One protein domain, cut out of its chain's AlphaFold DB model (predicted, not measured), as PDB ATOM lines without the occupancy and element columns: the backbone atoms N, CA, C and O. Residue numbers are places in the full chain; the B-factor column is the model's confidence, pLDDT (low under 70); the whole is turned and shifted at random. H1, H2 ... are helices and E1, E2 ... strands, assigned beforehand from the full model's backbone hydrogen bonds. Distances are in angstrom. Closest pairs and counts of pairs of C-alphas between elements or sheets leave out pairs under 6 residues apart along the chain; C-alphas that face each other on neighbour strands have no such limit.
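What this domain is: This is residues 3 to 74 of the 90 residues of an uncharacterized protein of Eikenella sp. NML03-A-027 (UniProt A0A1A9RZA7). A long, narrow meander of three strands, E1, E2 and E3, each the antiparallel neighbour of the one before, makes a slab, and one long helix, H1, packs over one face, leaving the other face bare. The tight turn between E2 and E3 lies at one far end of the rod, and the link from E1 to E2 at the other. The printed part has 72 residues, with three named strands and one named helix that follow each other along the chain as E1, E2, E3, H1; the sheet order is E1 - E2 - E3, antiparallel throughout, and the class is mixed, helices and strands. It is loose, with a radius of gyration of the C-alphas of 14.8 A and spans of 49 by 20 by 13 A.

How they stand to each other: Edge strand E1, residues 3 to 9, and inner strand E2, residues 17 to 28, form a hairpin, antiparallel at 170 degrees, with N 7 and O 19 within hydrogen-bond range at 2.9 A. E2 and edge strand E3, residues 31 to 42, form a second hairpin at 168 degrees, with N 24 and O 36 at 2.8 A. The sheet is twisted, its C-alphas lying up to 4.5 A off the best plane. H1, residues 53 to 73, is on the sheet at a height of 8.3 A, over E2 and E3. It runs slantwise to the strands, only just, at 30.2 degrees to E3 on the local plane. The closest C-alphas of H1 and E3 are those of Val 60 and Arg 40, 5.9 A apart. In H1 every O i to N i+4 pair is within hydrogen-bond range.

Where its parts are: E1 begins at C-alpha 3 (-48.287, 16.563, 15.717) and is 17.4 A long. E2 measures 36.2 A and E3 34.7 A. H1 measures 30.9 A and ends at C-alpha 73 (-57.885, 34.040, 11.845).

The domain as a whole: The C-alphas of Phe 13 and Asn 29, the two farthest apart, are 49.9 A from each other. The printed part has no cut and no long link. Mean pLDDT of the printed part is 79.8, with residues 10 to 15 and 44 to 53 under 70.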
ATOM      1  N   ILE A   3     -48.556  17.336  16.934       88.69
ATOM      2  CA  ILE A   3     -48.287  16.563  15.717       88.69
ATOM      3  C   ILE A   3     -48.767  15.142  15.998       88.69
ATOM      4  O   ILE A   3     -48.293  14.516  16.942       88.69
ATOM      5  N   THR A   4     -49.749  14.666  15.237       92.00
ATOM      6  CA  THR A   4     -50.358  13.345  15.453       92.00
ATOM      7  C   THR A   4     -49.698  12.266  14.608       92.00
ATOM      8  O   THR A   4     -49.597  11.128  15.053       92.00
ATOM      9  N   ASP A   5     -49.212  12.617  13.417       87.81
ATOM     10  CA  ASP A   5     -48.489  11.711  12.526       87.81
ATOM     11  C   ASP A   5     -47.548  12.522  11.622       87.81
ATOM     12  O   ASP A   5     -47.881  13.621  11.165       87.81
ATOM     13  N   ALA A   6     -46.350  11.998  11.376       84.94
ATOM     14  CA  ALA A   6     -45.401  12.559  10.425       84.94
ATOM     15  C   ALA A   6     -44.688  11.407   9.722       84.94
ATOM     16  O   ALA A   6     -43.909  10.675  10.334       84.94
ATOM     17  N   ARG A   7     -44.958  11.236   8.427       84.06
ATOM     18  CA  ARG A   7     -44.400  10.147   7.625       84.06
ATOM     19  C   ARG A   7     -43.587  10.695   6.476       84.06
ATOM     20  O   ARG A   7     -43.996  11.606   5.758       84.06
ATOM     21  N   SER A   8     -42.439  10.069   6.271       77.75
ATOM     22  CA  SER A   8     -41.619  10.244   5.085       77.75
ATOM     23  C   SER A   8     -41.278   8.868   4.544       77.75
ATOM     24  O   SER A   8     -40.519   8.132   5.168       77.75
ATOM     25  N   TYR A   9     -41.812   8.536   3.377       74.50
ATOM     26  CA  TYR A   9     -41.483   7.319   2.652       74.50
ATOM     27  C   TYR A   9     -41.304   7.602   1.160       74.50
ATOM     28  O   TYR A   9     -41.622   8.684   0.666       74.50
ATOM     29  N   GLY A  10     -40.720   6.638   0.455       67.94
ATOM     30  CA  GLY A  10     -40.352   6.800  -0.947       67.94
ATOM     31  C   GLY A  10     -39.094   7.650  -1.166       67.94
ATOM     32  O   GLY A  10     -38.529   8.254  -0.249       67.94
ATOM     33  N   SER A  11     -38.622   7.652  -2.407       62.12
ATOM     34  CA  SER A  11     -37.374   8.282  -2.840       62.12
ATOM     35  C   SER A  11     -37.634   9.162  -4.056       62.12
ATOM     36  O   SER A  11     -38.631   8.988  -4.752       62.12
ATOM     37  N   ALA A  12     -36.707  10.070  -4.354       59.72
ATOM     38  CA  ALA A  12     -36.710  10.852  -5.588       59.72
ATOM     39  C   ALA A  12     -36.934   9.975  -6.837       59.72
ATOM     40  O   ALA A  12     -37.617  10.403  -7.760       59.72
ATOM     41  N   PHE A  13     -36.439   8.729  -6.821       55.72
ATOM     42  CA  PHE A  13     -36.570   7.760  -7.917       55.72
ATOM     43  C   PHE A  13     -37.872   6.942  -7.930       55.72
ATOM     44  O   PHE A  13     -38.323   6.555  -9.001       55.72
ATOM     45  N   THR A  14     -38.476   6.658  -6.773       62.41
ATOM     46  CA  THR A  14     -39.685   5.811  -6.660       62.41
ATOM     47  C   THR A  14     -40.962   6.607  -6.380       62.41
ATOM     48  O   THR A  14     -42.042   6.032  -6.297       62.41
ATOM     49  N   GLY A  15     -40.843   7.933  -6.258       63.50
ATOM     50  CA  GLY A  15     -41.901   8.845  -5.836       63.50
ATOM     51  C   GLY A  15     -41.706   9.259  -4.379       63.50
ATOM     52  O   GLY A  15     -41.551   8.419  -3.493       63.50
ATOM     53  N   HIS A  16     -41.703  10.567  -4.110       70.12
ATOM     54  CA  HIS A  16     -41.716  11.052  -2.732       70.12
ATOM     55  C   HIS A  16     -43.097  10.830  -2.138       70.12
ATOM     56  O   HIS A  16     -44.088  11.106  -2.798       70.12
ATOM     57  N   TYR A  17     -43.177  10.424  -0.879       75.88
ATOM     58  CA  TYR A  17     -44.423  10.460  -0.136       75.88
ATOM     59  C   TYR A  17     -44.164  11.027   1.246       75.88
ATOM     60  O   TYR A  17     -43.529  10.419   2.110       75.88
ATOM     61  N   LYS A  18     -44.620  12.257   1.438       81.44
ATOM     62  CA  LYS A  18     -44.425  12.981   2.690       81.44
ATOM     63  C   LYS A  18     -45.756  13.481   3.148       81.44
ATOM     64  O   LYS A  18     -46.408  14.201   2.397       81.44
ATOM     65  N   SER A  19     -46.142  13.097   4.350       83.19
ATOM     66  CA  SER A  19     -47.386  13.523   4.965       83.19
ATOM     67  C   SER A  19     -47.134  13.983   6.388       83.19
ATOM     68  O   SER A  19     -46.282  13.442   7.094       83.19
ATOM     69  N   MET A  20     -47.886  14.991   6.803       86.75
ATOM     70  CA  MET A  20     -47.872  15.489   8.168       86.75
ATOM     71  C   MET A  20     -49.302  15.792   8.594       86.75
ATOM     72  O   MET A  20     -50.063  16.396   7.835       86.75
ATOM     73  N   HIS A  21     -49.654  15.331   9.787       90.44
ATOM     74  CA  HIS A  21     -50.960  15.494  10.402       90.44
ATOM     75  C   HIS A  21     -50.773  16.217  11.732       90.44
ATOM     76  O   HIS A  21     -49.921  15.853  12.551       90.44
ATOM     77  N   ILE A  22     -51.569  17.259  11.942       90.19
ATOM     78  CA  ILE A  22     -51.565  18.039  13.172       90.19
ATOM     79  C   ILE A  22     -52.980  18.184  13.703       90.19
ATOM     80  O   ILE A  22     -53.944  18.309  12.951       90.19
ATOM     81  N   ARG A  23     -53.079  18.231  15.025       91.06
ATOM     82  CA  ARG A  23     -54.280  18.600  15.756       91.06
ATOM     83  C   ARG A  23     -54.057  19.953  16.418       91.06
ATOM     84  O   ARG A  23     -53.067  20.180  17.127       91.06
ATOM     85  N   LEU A  24     -54.990  20.862  16.182       89.12
ATOM     86  CA  LEU A  24     -54.999  22.201  16.744       89.12
ATOM     87  C   LEU A  24     -56.170  22.319  17.705       89.12
ATOM     88  O   LEU A  24     -57.309  22.059  17.340       89.12
ATOM     89  N   THR A  25     -55.873  22.751  18.923       91.12
ATOM     90  CA  THR A  25     -56.875  23.074  19.936       91.12
ATOM     91  C   THR A  25     -56.685  24.532  20.306       91.12
ATOM     92  O   THR A  25     -55.567  24.946  20.629       91.12
ATOM     93  N   ARG A  26     -57.760  25.312  20.226       87.88
ATOM     94  CA  ARG A  26     -57.775  26.728  20.570       87.88
ATOM     95  C   ARG A  26     -58.428  26.913  21.926       87.88
ATOM     96  O   ARG A  26     -59.498  26.363  22.178       87.88
ATOM     97  N   TYR A  27     -57.781  27.724  22.750       88.19
ATOM     98  CA  TYR A  27     -58.277  28.124  24.053       88.19
ATOM     99  C   TYR A  27     -58.476  29.640  24.080       88.19
ATOM    100  O   TYR A  27     -57.601  30.380  23.632       88.19
ATOM    101  N   GLU A  28     -59.593  30.093  24.635       87.62
ATOM    102  CA  GLU A  28     -59.814  31.481  25.045       87.62
ATOM    103  C   GLU A  28     -60.155  31.477  26.526       87.62
ATOM    104  O   GLU A  28     -60.998  30.698  26.966       87.62
ATOM    105  N   ASN A  29     -59.492  32.325  27.313       90.06
ATOM    106  CA  ASN A  29     -59.748  32.442  28.754       90.06
ATOM    107  C   ASN A  29     -59.696  31.091  29.503       90.06
ATOM    108  O   ASN A  29     -60.457  30.852  30.436       90.06
ATOM    109  N   GLY A  30     -58.819  30.180  29.067       89.62
ATOM    110  CA  GLY A  30     -58.683  28.834  29.639       89.62
ATOM    111  C   GLY A  30     -59.762  27.832  29.210       89.62
ATOM    112  O   GLY A  30     -59.642  26.652  29.529       89.62
ATOM    113  N   GLN A  31     -60.776  28.252  28.449       87.56
ATOM    114  CA  GLN A  31     -61.795  27.371  27.886       87.56
ATOM    115  C   GLN A  31     -61.437  26.972  26.458       87.56
ATOM    116  O   GLN A  31     -61.018  27.799  25.653       87.56
ATOM    117  N   GLN A  32     -61.609  25.693  26.131       88.44
ATOM    118  CA  GLN A  32     -61.453  25.218  24.761       88.44
ATOM    119  C   GLN A  32     -62.601  25.754  23.898       88.44
ATOM    120  O   GLN A  32     -63.758  25.431  24.147       88.44
ATOM    121  N   THR A  33     -62.277  26.518  22.856       88.31
ATOM    122  CA  THR A  33     -63.280  27.144  21.977       88.31
ATOM    123  C   THR A  33     -63.395  26.475  20.617       88.31
ATOM    124  O   THR A  33     -64.427  26.582  19.967       88.31
ATOM    125  N   ALA A  34     -62.331  25.824  20.143       86.81
ATOM    126  CA  ALA A  34     -62.327  25.145  18.852       86.81
ATOM    127  C   ALA A  34     -61.267  24.043  18.816       86.81
ATOM    128  O   ALA A  34     -60.224  24.138  19.470       86.81
ATOM    129  N   ILE A  35     -61.523  23.014  18.016       89.56
ATOM    130  CA  ILE A  35     -60.563  21.964  17.694       89.56
ATOM    131  C   ILE A  35     -60.609  21.715  16.189       89.56
ATOM    132  O   ILE A  35     -61.670  21.804  15.587       89.56
ATOM    133  N   THR A  36     -59.471  21.429  15.571       87.06
ATOM    134  CA  THR A  36     -59.424  20.994  14.175       87.06
ATOM    135  C   THR A  36     -58.258  20.039  13.951       87.06
ATOM    136  O   THR A  36     -57.288  20.032  14.716       87.06
ATOM    137  N   GLU A  37     -58.344  19.239  12.894       90.25
ATOM    138  CA  GLU A  37     -57.208  18.491  12.368       90.25
ATOM    139  C   GLU A  37     -56.892  18.964  10.962       90.25
ATOM    140  O   GLU A  37     -57.778  19.130  10.128       90.25
ATOM    141  N   LEU A  38     -55.604  19.163  10.711       87.31
ATOM    142  CA  LEU A  38     -55.086  19.543   9.411       87.31
ATOM    143  C   LEU A  38     -54.086  18.483   8.972       87.31
ATOM    144  O   LEU A  38     -53.208  18.080   9.740       87.31
ATOM    145  N   SER A  39     -54.200  18.053   7.723       88.12
ATOM    146  CA  SER A  39     -53.256  17.135   7.103       88.12
ATOM    147  C   SER A  39     -52.830  17.662   5.742       88.12
ATOM    148  O   SER A  39     -53.611  18.232   4.977       88.12
ATOM    149  N   ARG A  40     -51.548  17.487   5.430       86.25
ATOM    150  CA  ARG A  40     -50.996  17.787   4.109       86.25
ATOM    151  C   ARG A  40     -50.102  16.647   3.674       86.25
ATOM    152  O   ARG A  40     -49.366  16.081   4.481       86.25
ATOM    153  N   ARG A  41     -50.152  16.334   2.379       82.81
ATOM    154  CA  ARG A  41     -49.274  15.351   1.747       82.81
ATOM    155  C   ARG A  41     -48.695  15.879   0.441       82.81
ATOM    156  O   ARG A  41     -49.351  16.641  -0.262       82.81
ATOM    157  N   SER A  42     -47.481  15.457   0.107       77.12
ATOM    158  CA  SER A  42     -46.819  15.787  -1.155       77.12
ATOM    159  C   SER A  42     -46.203  14.552  -1.798       77.12
ATOM    160  O   SER A  42     -45.565  13.746  -1.118       77.12
ATOM    161  N   LEU A  43     -46.383  14.454  -3.121       74.31
ATOM    162  CA  LEU A  43     -45.880  13.363  -3.958       74.31
ATOM    163  C   LEU A  43     -44.580  13.703  -4.719       74.31
ATOM    164  O   LEU A  43     -44.161  12.988  -5.622       74.31
ATOM    165  N   GLY A  44     -43.944  14.840  -4.416       65.50
ATOM    166  CA  GLY A  44     -42.724  15.294  -5.101       65.50
ATOM    167  C   GLY A  44     -42.958  16.121  -6.373       65.50
ATOM    168  O   GLY A  44     -42.142  16.990  -6.664       65.50
ATOM    169  N   GLY A  45     -44.094  15.967  -7.058       65.50
ATOM    170  CA  GLY A  45     -44.529  16.841  -8.162       65.50
ATOM    171  C   GLY A  45     -43.577  16.908  -9.370       65.50
ATOM    172  O   GLY A  45     -42.607  16.157  -9.476       65.50
ATOM    173  N   MET A  46     -43.857  17.826 -10.303       48.84
ATOM    174  CA  MET A  46     -43.034  18.054 -11.500       48.84
ATOM    175  C   MET A  46     -41.635  18.540 -11.083       48.84
ATOM    176  O   MET A  46     -41.484  19.625 -10.523       48.84
ATOM    177  N   GLY A  47     -40.618  17.699 -11.289       56.16
ATOM    178  CA  GLY A  47     -39.246  17.942 -10.825       56.16
ATOM    179  C   GLY A  47     -38.910  17.377  -9.437       56.16
ATOM    180  O   GLY A  47     -37.873  17.737  -8.880       56.16
ATOM    181  N   GLY A  48     -39.744  16.490  -8.882       54.78
ATOM    182  CA  GLY A  48     -39.487  15.800  -7.613       54.78
ATOM    183  C   GLY A  48     -38.168  15.027  -7.582       54.78
ATOM    184  O   GLY A  48     -37.505  15.027  -6.555       54.78
ATOM    185  N   MET A  49     -37.717  14.493  -8.723       52.19
ATOM    186  CA  MET A  49     -36.409  13.830  -8.835       52.19
ATOM    187  C   MET A  49     -35.213  14.748  -8.526       52.19
ATOM    188  O   MET A  49     -34.167  14.269  -8.102       52.19
ATOM    189  N   PHE A  50     -35.361  16.064  -8.712       57.75
ATOM    190  CA  PHE A  50     -34.298  17.050  -8.480       57.75
ATOM    191  C   PHE A  50     -34.357  17.678  -7.084       57.75
ATOM    192  O   PHE A  50     -33.566  18.568  -6.773       57.75
ATOM    193  N   LYS A  51     -35.323  17.280  -6.250       63.12
ATOM    194  CA  LYS A  51     -35.535  17.865  -4.928       63.12
ATOM    195  C   LYS A  51     -35.277  16.850  -3.833       63.12
ATOM    196  O   LYS A  51     -35.726  15.713  -3.884       63.12
ATOM    197  N   SER A  52     -34.542  17.279  -2.811       67.50
ATOM    198  CA  SER A  52     -34.266  16.426  -1.664       67.50
ATOM    199  C   SER A  52     -35.556  16.133  -0.905       67.50
ATOM    200  O   SER A  52     -36.476  16.954  -0.831       67.50
ATOM    201  N   SER A  53     -35.591  14.972  -0.262       67.19
ATOM    202  CA  SER A  53     -36.684  14.572   0.615       67.19
ATOM    203  C   SER A  53     -37.027  15.636   1.679       67.19
ATOM    204  O   SER A  53     -38.192  15.805   2.031       67.19
ATOM    205  N   CYS A  54     -36.046  16.388   2.171       71.31
ATOM    206  CA  CYS A  54     -36.285  17.439   3.161       71.31
ATOM    207  C   CYS A  54     -36.990  18.655   2.545       71.31
ATOM    208  O   CYS A  54     -37.963  19.133   3.113       71.31
ATOM    209  N   SER A  55     -36.598  19.075   1.338       74.62
ATOM    210  CA  SER A  55     -37.230  20.216   0.651       74.62
ATOM    211  C   SER A  55     -38.709  19.984   0.306       74.62
ATOM    212  O   SER A  55     -39.512  20.912   0.254       74.62
ATOM    213  N   VAL A  56     -39.104  18.727   0.075       72.75
ATOM    214  CA  VAL A  56     -40.513  18.374  -0.153       72.75
ATOM    215  C   VAL A  56     -41.296  18.378   1.164       72.75
ATOM    216  O   VAL A  56     -42.451  18.798   1.169       72.75
ATOM    217  N   LEU A  57     -40.678  17.961   2.278       77.19
ATOM    218  CA  LEU A  57     -41.302  18.045   3.603       77.19
ATOM    219  C   LEU A  57     -41.502  19.503   4.021       77.19
ATOM    220  O   LEU A  57     -42.577  19.852   4.486       77.19
ATOM    221  N   GLU A  58     -40.511  20.357   3.772       82.12
ATOM    222  CA  GLU A  58     -40.568  21.789   4.070       82.12
ATOM    223  C   GLU A  58     -41.788  22.458   3.425       82.12
ATOM    224  O   GLU A  58     -42.535  23.161   4.091       82.12
ATOM    225  N   ARG A  59     -42.103  22.135   2.166       83.12
ATOM    226  CA  ARG A  59     -43.318  22.634   1.492       83.12
ATOM    227  C   ARG A  59     -44.617  22.154   2.137       83.12
ATOM    228  O   ARG A  59     -45.603  22.893   2.163       83.12
ATOM    229  N   VAL A  60     -44.639  20.903   2.599       84.56
ATOM    230  CA  VAL A  60     -45.781  20.347   3.339       84.56
ATOM    231  C   VAL A  60     -45.958  21.138   4.631       84.56
ATOM    232  O   VAL A  60     -47.061  21.611   4.895       84.56
ATOM    233  N   THR A  61     -44.871  21.356   5.371       85.81
ATOM    234  CA  THR A  61     -44.854  22.150   6.603       85.81
ATOM    235  C   THR A  61     -45.277  23.601   6.361       85.81
ATOM    236  O   THR A  61     -46.144  24.090   7.078       85.81
ATOM    237  N   ASP A  62     -44.770  24.268   5.324       88.19
ATOM    238  CA  ASP A  62     -45.128  25.649   4.966       88.19
ATOM    239  C   ASP A  62     -46.611  25.802   4.629       88.19
ATOM    240  O   ASP A  62     -47.267  26.765   5.033       88.19
ATOM    241  N   THR A  63     -47.156  24.853   3.869       88.88
ATOM    242  CA  THR A  63     -48.581  24.855   3.525       88.88
ATOM    243  C   THR A  63     -49.417  24.649   4.784       88.88
ATOM    244  O   THR A  63     -50.347  25.411   5.035       88.88
ATOM    245  N   LEU A  64     -49.028  23.690   5.626       88.00
ATOM    246  CA  LEU A  64     -49.707  23.394   6.884       88.00
ATOM    247  C   LEU A  64     -49.641  24.573   7.874       88.00
ATOM    248  O   LEU A  64     -50.601  24.834   8.600       88.00
ATOM    249  N   ALA A  65     -48.543  25.333   7.871       88.12
ATOM    250  CA  ALA A  65     -48.400  26.562   8.644       88.12
ATOM    251  C   ALA A  65     -49.352  27.662   8.144       88.12
ATOM    252  O   ALA A  65     -50.008  28.323   8.952       88.12
ATOM    253  N   LYS A  66     -49.492  27.827   6.822       89.56
ATOM    254  CA  LYS A  66     -50.465  28.761   6.226       89.56
ATOM    255  C   LYS A  66     -51.903  28.373   6.562       89.56
ATOM    256  O   LYS A  66     -52.684  29.250   6.926       89.56
ATOM    257  N   ASP A  67     -52.234  27.083   6.512       87.94
ATOM    258  CA  ASP A  67     -53.559  26.578   6.894       87.94
ATOM    259  C   ASP A  67     -53.848  26.829   8.375       87.94
ATOM    260  O   ASP A  67     -54.925  27.299   8.735       87.94
ATOM    261  N   THR A  68     -52.852  26.594   9.234       88.00
ATOM    262  CA  THR A  68     -52.937  26.889  10.670       88.00
ATOM    263  C   THR A  68     -53.189  28.378  10.909       88.00
ATOM    264  O   THR A  68     -54.063  28.739  11.694       88.00
ATOM    265  N   ALA A  69     -52.467  29.262  10.213       90.31
ATOM    266  CA  ALA A  69     -52.648  30.707  10.331       90.31
ATOM    267  C   ALA A  69     -54.018  31.171   9.810       90.31
ATOM    268  O   ALA A  69     -54.637  32.049  10.410       90.31
ATOM    269  N   ALA A  70     -54.507  30.587   8.714       88.88
ATOM    270  CA  ALA A  70     -55.844  30.858   8.196       88.88
ATOM    271  C   ALA A  70     -56.928  30.411   9.189       88.88
ATOM    272  O   ALA A  70     -57.845  31.179   9.478       88.88
ATOM    273  N   TRP A  71     -56.776  29.223   9.780       88.38
ATOM    274  CA  TRP A  71     -57.685  28.713  10.803       88.38
ATOM    275  C   TRP A  71     -57.669  29.564  12.076       88.38
ATOM    276  O   TRP A  71     -58.719  29.846  12.632       88.38
ATOM    277  N   LEU A  72     -56.508  30.053  12.522       86.56
ATOM    278  CA  LEU A  72     -56.440  30.948  13.683       86.56
ATOM    279  C   LEU A  72     -57.151  32.292  13.450       86.56
ATOM    280  O   LEU A  72     -57.673  32.862  14.406       86.56
ATOM    281  N   LYS A  73     -57.177  32.797  12.209       88.75
ATOM    282  CA  LYS A  73     -57.885  34.040  11.845       88.75
ATOM    283  C   LYS A  73     -59.398  33.867  11.808       88.75
ATOM    284  O   LYS A  73     -60.119  34.807  12.124       88.75
ATOM    285  N   ASN A  74     -59.868  32.695  11.397       85.69
ATOM    286  CA  ASN A  74     -61.284  32.361  11.386       85.69
ATOM    287  C   ASN A  74     -61.475  30.910  11.844       85.69
ATOM    288  O   ASN A  74     -61.622  30.012  11.005       85.69
TER     289      ASN A  74